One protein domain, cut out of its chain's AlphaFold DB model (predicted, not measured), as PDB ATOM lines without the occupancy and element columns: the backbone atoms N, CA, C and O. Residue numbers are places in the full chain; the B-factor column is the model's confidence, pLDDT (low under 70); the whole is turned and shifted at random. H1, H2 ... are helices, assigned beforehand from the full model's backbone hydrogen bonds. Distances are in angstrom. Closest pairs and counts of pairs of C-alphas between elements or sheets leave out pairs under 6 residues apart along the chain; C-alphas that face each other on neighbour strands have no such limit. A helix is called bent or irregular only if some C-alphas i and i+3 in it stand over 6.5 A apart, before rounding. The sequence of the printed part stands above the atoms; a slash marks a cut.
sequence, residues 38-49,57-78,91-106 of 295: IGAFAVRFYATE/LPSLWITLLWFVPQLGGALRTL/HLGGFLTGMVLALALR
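Overview. This is residues 38 to 49, 57 to 78 and 91 to 106 of the 295 residues of the protein "Rhomboid family intramembrane serine protease" of Armatimonadetes bacterium (UniProt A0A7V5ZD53). The printed part is a flat wedge of three helices: H2, the longest, and H3 spread from each other as a V, and the short helix H1 fills the space between H3 and the first residues of H2. The V closes where residues 91 to 92 of H3 meet residues 67 to 71 of H2, and H2 runs on past that point to Leu 78. The printed part has 50 residues with three named helices, in the order H1, H2, H3, and no named strand; the class is all helix. It is only just compact, close to loose, with a radius of gyration of the C-alphas of 11.6 A, and the C-alphas span 33 by 26 by 9 A.

Along the chain. The printed part begins with H1, residues 38 to 44, whose first C-alpha stands at (37.729, 40.365, 13.288). Residues 45 to 49 follow it, and after a cut residues 57 to 58 come before H2. H2 is residues 59 to 78, 29.1 A from first to last C-alpha, from (42.184, 47.890, 18.598) to (16.961, 33.666, 21.908). It is neither bent nor irregular, but only just: C-alphas 66 and 69 are 6.3 A apart. After a second cut comes H3, residues 91 to 104, 19.7 A from first to last C-alpha, which ends with C-alpha 104 at (46.085, 27.728, 17.625). Residues 105 to 106 follow it.

Arrangement. H1 and H3 touch, with 21 pairs of C-alphas within 8 A; the closest are those of Gly 39 and Phe 95, 4.3 A apart. They run the same way at a shallow tilt of 23 degrees. H1 also touches H2, which takes part with residues 59 to 63 alone; the closest C-alphas are those of Ala 42 and Leu 60, 5.9 A apart. These two run opposite ways at a steep tilt of 40 degrees. H2 touches H3 with residues 67 to 71 alone, and H3 touches H2 with residues 91 to 92 alone; the closest C-alphas are those of Gln 70 and Leu 92, 7.0 A apart. They run opposite ways at a steep tilt of 46 degrees. In H1 and H3 every O i to N i+4 pair is within hydrogen-bond range; in H2 it is 14 of 16.

Size, cuts and confidence. The two C-alphas farthest apart are those of Glu 49 and Leu 78, 34.9 A. Residues 50 to 56 are not printed, and C-alphas 49 and 57 are 5.4 A apart across that cut. Residues 79 to 90 are not printed either, with 14.7 A between C-alphas 78 and 91. The link from H1 to H2 and the link from H2 to H3 each run across a cut. The mean pLDDT of the printed part is 84.2, and no printed residue is under 70.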
ATOM      1  N   ILE A  38      37.764  39.476  12.118       87.50
ATOM      2  CA  ILE A  38      37.729  40.365  13.288       87.50
ATOM      3  C   ILE A  38      38.163  39.605  14.553       87.50
ATOM      4  O   ILE A  38      38.949  40.133  15.334       87.50
ATOM      5  N   GLY A  39      37.724  38.357  14.736       85.75
ATOM      6  CA  GLY A  39      38.144  37.504  15.854       85.75
ATOM      7  C   GLY A  39      39.639  37.185  15.839       85.75
ATOM      8  O   GLY A  39      40.322  37.343  16.850       85.75
ATOM      9  N   ALA A  40      40.183  36.812  14.681       84.00
ATOM     10  CA  ALA A  40      41.619  36.589  14.527       84.00
ATOM     11  C   ALA A  40      42.430  37.883  14.734       84.00
ATOM     12  O   ALA A  40      43.483  37.878  15.378       84.00
ATOM     13  N   PHE A  41      41.915  39.008  14.231       84.50
ATOM     14  CA  PHE A  41      42.502  40.332  14.410       84.50
ATOM     15  C   PHE A  41      42.551  40.735  15.888       84.50
ATOM     16  O   PHE A  41      43.593  41.192  16.355       84.50
ATOM     17  N   ALA A  42      41.476  40.487  16.642       87.19
ATOM     18  CA  ALA A  42      41.400  40.769  18.073       87.19
ATOM     19  C   ALA A  42      42.511  40.073  18.869       87.19
ATOM     20  O   ALA A  42      43.065  40.657  19.794       87.19
ATOM     21  N   VAL A  43      42.864  38.842  18.486       85.25
ATOM     22  CA  VAL A  43      43.933  38.056  19.120       85.25
ATOM     23  C   VAL A  43      45.320  38.565  18.712       85.25
ATOM     24  O   VAL A  43      46.190  38.749  19.563       85.25
ATOM     25  N   ARG A  44      45.544  38.816  17.417       81.19
ATOM     26  CA  ARG A  44      46.863  39.189  16.870       81.19
ATOM     27  C   ARG A  44      47.267  40.636  17.142       81.19
ATOM     28  O   ARG A  44      48.460  40.930  17.225       81.19
ATOM     29  N   PHE A  45      46.296  41.537  17.221       80.81
ATOM     30  CA  PHE A  45      46.514  42.982  17.265       80.81
ATOM     31  C   PHE A  45      45.900  43.628  18.508       80.81
ATOM     32  O   PHE A  45      45.659  44.832  18.509       80.81
ATOM     33  N   TYR A  46      45.680  42.858  19.581       80.19
ATOM     34  CA  TYR A  46      44.976  43.308  20.791       80.19
ATOM     35  C   TYR A  46      45.497  44.643  21.364       80.19
ATOM     36  O   TYR A  46      44.710  45.468  21.823       80.19
ATOM     37  N   ALA A  47      46.814  44.879  21.297       76.31
ATOM     38  CA  ALA A  47      47.479  46.086  21.794       76.31
ATOM     39  C   ALA A  47      47.857  47.096  20.696       76.31
ATOM     40  O   ALA A  47      48.487  48.111  20.981       76.31
ATOM     41  N   THR A  48      47.511  46.834  19.433       78.62
ATOM     42  CA  THR A  48      47.793  47.767  18.341       78.62
ATOM     43  C   THR A  48      46.910  48.996  18.480       78.62
ATOM     44  O   THR A  48      45.690  48.896  18.586       78.62
ATOM     45  N   GLU A  49      47.532  50.165  18.470       78.69
ATOM     46  CA  GLU A  49      46.833  51.437  18.540       78.69
ATOM     47  C   GLU A  49      46.265  51.841  17.176       78.69
ATOM     48  O   GLU A  49      46.988  51.926  16.182       78.69
ATOM     49  N   LEU A  57      43.267  54.667  20.187       82.31
ATOM     50  CA  LEU A  57      42.540  53.649  20.948       82.31
ATOM     51  C   LEU A  57      43.109  52.261  20.634       82.31
ATOM     52  O   LEU A  57      43.284  51.936  19.455       82.31
ATOM     53  N   PRO A  58      43.366  51.415  21.649       84.00
ATOM     54  CA  PRO A  58      43.688  50.011  21.425       84.00
ATOM     55  C   PRO A  58      42.629  49.332  20.552       84.00
ATOM     56  O   PRO A  58      41.428  49.481  20.791       84.00
ATOM     57  N   SER A  59      43.066  48.559  19.560       84.50
ATOM     58  CA  SER A  59      42.184  47.890  18.598       84.50
ATOM     59  C   SER A  59      41.185  46.929  19.264       84.50
ATOM     60  O   SER A  59      40.089  46.694  18.744       84.50
ATOM     61  N   LEU A  60      41.521  46.439  20.464       86.19
ATOM     62  CA  LEU A  60      40.623  45.667  21.313       86.19
ATOM     63  C   LEU A  60      39.322  46.424  21.612       86.19
ATOM     64  O   LEU A  60      38.253  45.825  21.555       86.19
ATOM     65  N   TRP A  61      39.372  47.739  21.851       88.12
ATOM     66  CA  TRP A  61      38.166  48.537  22.106       88.12
ATOM     67  C   TRP A  61      37.262  48.636  20.882       88.12
ATOM     68  O   TRP A  61      36.046  48.528  21.008       88.12
ATOM     69  N   ILE A  62      37.848  48.781  19.693       85.94
ATOM     70  CA  ILE A  62      37.101  48.800  18.428       85.94
ATOM     71  C   ILE A  62      36.438  47.438  18.196       85.94
ATOM     72  O   ILE A  62      35.265  47.361  17.832       85.94
ATOM     73  N   THR A  63      37.171  46.360  18.474       89.06
ATOM     74  CA  THR A  63      36.651  44.991  18.397       89.06
ATOM     75  C   THR A  63      35.485  44.789  19.370       89.06
ATOM     76  O   THR A  63      34.444  44.260  18.981       89.06
ATOM     77  N   LEU A  64      35.618  45.250  20.618       89.94
ATOM     78  CA  LEU A  64      34.559  45.163  21.627       89.94
ATOM     79  C   LEU A  64      33.322  45.978  21.231       89.94
ATOM     80  O   LEU A  64      32.203  45.486  21.375       89.94
ATOM     81  N   LEU A  65      33.511  47.176  20.673       90.44
ATOM     82  CA  LEU A  65      32.417  48.016  20.181       90.44
ATOM     83  C   LEU A  65      31.615  47.321  19.072       90.44
ATOM     84  O   LEU A  65      30.396  47.469  19.015       90.44
ATOM     85  N   TRP A  66      32.276  46.532  18.221       91.31
ATOM     86  CA  TRP A  66      31.599  45.703  17.224       91.31
ATOM     87  C   TRP A  66      30.933  44.463  17.840       91.31
ATOM     88  O   TRP A  66      29.805  44.142  17.470       91.31
ATOM     89  N   PHE A  67      31.598  43.780  18.779       91.94
ATOM     90  CA  PHE A  67      31.158  42.506  19.361       91.94
ATOM     91  C   PHE A  67      29.940  42.637  20.288       91.94
ATOM     92  O   PHE A  67      29.015  41.825  20.205       91.94
ATOM     93  N   VAL A  68      29.900  43.660  21.152       93.88
ATOM     94  CA  VAL A  68      28.836  43.822  22.163       93.88
ATOM     95  C   VAL A  68      27.430  43.890  21.540       93.88
ATOM     96  O   VAL A  68      26.549  43.154  21.997       93.88
ATOM     97  N   PRO A  69      27.184  44.668  20.464       91.38
ATOM     98  CA  PRO A  69      25.902  44.641  19.763       91.38
ATOM     99  C   PRO A  69      25.537  43.266  19.187       91.38
ATOM    100  O   PRO A  69      24.359  42.906  19.200       91.38
ATOM    101  N   GLN A  70      26.517  42.480  18.717       88.56
ATOM    102  CA  GLN A  70      26.252  41.134  18.189       88.56
ATOM    103  C   GLN A  70      25.772  40.190  19.291       88.56
ATOM    104  O   GLN A  70      24.809  39.447  19.094       88.56
ATOM    105  N   LEU A  71      26.404  40.262  20.466       88.56
ATOM    106  CA  LEU A  71      26.017  39.475  21.633       88.56
ATOM    107  C   LEU A  71      24.614  39.858  22.126       88.56
ATOM    108  O   LEU A  71      23.772  38.986  22.332       88.56
ATOM    109  N   GLY A  72      24.326  41.159  22.235       89.75
ATOM    110  CA  GLY A  72      22.994  41.643  22.610       89.75
ATOM    111  C   GLY A  72      21.907  41.243  21.603       89.75
ATOM    112  O   GLY A  72      20.798  40.874  21.992       89.75
ATOM    113  N   GLY A  73      22.228  41.266  20.306       84.56
ATOM    114  CA  GLY A  73      21.352  40.780  19.240       84.56
ATOM    115  C   GLY A  73      21.044  39.287  19.359       84.56
ATOM    116  O   GLY A  73      19.873  38.906  19.323       84.56
ATOM    117  N   ALA A  74      22.068  38.455  19.577       80.56
ATOM    118  CA  ALA A  74      21.916  37.013  19.759       80.56
ATOM    119  C   ALA A  74      21.031  36.671  20.971       80.56
ATOM    120  O   ALA A  74      20.072  35.907  20.838       80.56
ATOM    121  N   LEU A  75      21.282  37.301  22.126       85.00
ATOM    122  CA  LEU A  75      20.480  37.108  23.339       85.00
ATOM    123  C   LEU A  75      19.009  37.499  23.131       85.00
ATOM    124  O   LEU A  75      18.111  36.777  23.561       85.00
ATOM    125  N   ARG A  76      18.743  38.599  22.413       83.69
ATOM    126  CA  ARG A  76      17.371  39.019  22.089       83.69
ATOM    127  C   ARG A  76      16.658  38.005  21.193       83.69
ATOM    128  O   ARG A  76      15.503  37.682  21.459       83.69
ATOM    129  N   THR A  77      17.334  37.486  20.163       80.50
ATOM    130  CA  THR A  77      16.746  36.457  19.281       80.50
ATOM    131  C   THR A  77      16.413  35.170  20.033       80.50
ATOM    132  O   THR A  77      15.387  34.557  19.755       80.50
ATOM    133  N   LEU A  78      17.223  34.806  21.033       77.44
ATOM    134  CA  LEU A  78      16.961  33.666  21.908       77.44
ATOM    135  C   LEU A  78      15.737  33.901  22.806       77.44
ATOM    136  O   LEU A  78      14.878  33.033  22.906       77.44
ATOM    137  N   HIS A  91      27.732  35.483  13.275       81.25
ATOM    138  CA  HIS A  91      28.810  36.416  13.618       81.25
ATOM    139  C   HIS A  91      29.571  35.972  14.871       81.25
ATOM    140  O   HIS A  91      30.797  35.960  14.857       81.25
ATOM    141  N   LEU A  92      28.869  35.567  15.934       79.56
ATOM    142  CA  LEU A  92      29.510  35.067  17.156       79.56
ATOM    143  C   LEU A  92      30.304  33.782  16.891       79.56
ATOM    144  O   LEU A  92      31.448  33.676  17.329       79.56
ATOM    145  N   GLY A  93      29.722  32.846  16.132       74.25
ATOM    146  CA  GLY A  93      30.387  31.613  15.718       74.25
ATOM    147  C   GLY A  93      31.642  31.894  14.894       74.25
ATOM    148  O   GLY A  93      32.721  31.438  15.259       74.25
ATOM    149  N   GLY A  94      31.531  32.722  13.849       79.62
ATOM    150  CA  GLY A  94      32.675  33.137  13.033       79.62
ATOM    151  C   GLY A  94      33.773  33.800  13.866       79.62
ATOM    152  O   GLY A  94      34.924  33.380  13.803       79.62
ATOM    153  N   PHE A  95      33.421  34.781  14.703       85.69
ATOM    154  CA  PHE A  95      34.357  35.479  15.591       85.69
ATOM    155  C   PHE A  95      35.102  34.524  16.530       85.69
ATOM    156  O   PHE A  95      36.333  34.555  16.578       85.69
ATOM    157  N   LEU A  96      34.383  33.634  17.219       85.56
ATOM    158  CA  LEU A  96      34.987  32.661  18.128       85.56
ATOM    159  C   LEU A  96      35.911  31.693  17.383       85.56
ATOM    160  O   LEU A  96      37.031  31.447  17.824       85.56
ATOM    161  N   THR A  97      35.482  31.186  16.227       79.50
ATOM    162  CA  THR A  97      36.321  30.357  15.359       79.50
ATOM    163  C   THR A  97      37.604  31.080  14.956       79.50
ATOM    164  O   THR A  97      38.681  30.495  15.034       79.50
ATOM    165  N   GLY A  98      37.507  32.349  14.556       81.25
ATOM    166  CA  GLY A  98      38.661  33.173  14.214       81.25
ATOM    167  C   GLY A  98      39.637  33.337  15.377       81.25
ATOM    168  O   GLY A  98      40.843  33.189  15.188       81.25
ATOM    169  N   MET A  99      39.124  33.570  16.590       86.25
ATOM    170  CA  MET A  99      39.947  33.637  17.800       86.25
ATOM    171  C   MET A  99      40.646  32.308  18.092       86.25
ATOM    172  O   MET A  99      41.851  32.293  18.331       86.25
ATOM    173  N   VAL A 100      39.907  31.196  18.064       84.81
ATOM    174  CA  VAL A 100      40.457  29.858  18.329       84.81
ATOM    175  C   VAL A 100      41.536  29.513  17.310       84.81
ATOM    176  O   VAL A 100      42.611  29.060  17.699       84.81
ATOM    177  N   LEU A 101      41.299  29.785  16.023       82.81
ATOM    178  CA  LEU A 101      42.301  29.568  14.987       82.81
ATOM    179  C   LEU A 101      43.534  30.451  15.211       82.81
ATOM    180  O   LEU A 101      44.655  29.960  15.127       82.81
ATOM    181  N   ALA A 102      43.353  31.730  15.541       81.62
ATOM    182  CA  ALA A 102      44.471  32.630  15.808       81.62
ATOM    183  C   ALA A 102      45.299  32.201  17.029       81.62
ATOM    184  O   ALA A 102      46.529  32.267  17.002       81.62
ATOM    185  N   LEU A 103      44.646  31.709  18.084       85.06
ATOM    186  CA  LEU A 103      45.317  31.134  19.250       85.06
ATOM    187  C   LEU A 103      46.070  29.848  18.887       85.06
ATOM    188  O   LEU A 103      47.231  29.699  19.271       85.06
ATOM    189  N   ALA A 104      45.454  28.957  18.105       82.56
ATOM    190  CA  ALA A 104      46.085  27.728  17.625       82.56
ATOM    191  C   ALA A 104      47.320  28.014  16.753       82.56
ATOM    192  O   ALA A 104      48.331  27.323  16.859       82.56
ATOM    193  N   LEU A 105      47.270  29.082  15.952       80.19
ATOM    194  CA  LEU A 105      48.384  29.577  15.143       80.19
ATOM    195  C   LEU A 105      49.396  30.423  15.937       80.19
ATOM    196  O   LEU A 105      50.307  30.986  15.341       80.19
ATOM    197  N   ARG A 106      49.259  30.533  17.267       80.81
ATOM    198  CA  ARG A 106      50.150  31.318  18.151       80.81
ATOM    199  C   ARG A 106      50.285  32.794  17.751       80.81
ATOM    200  O   ARG A 106      51.276  33.446  18.079       80.81
TER     201      ARG A 106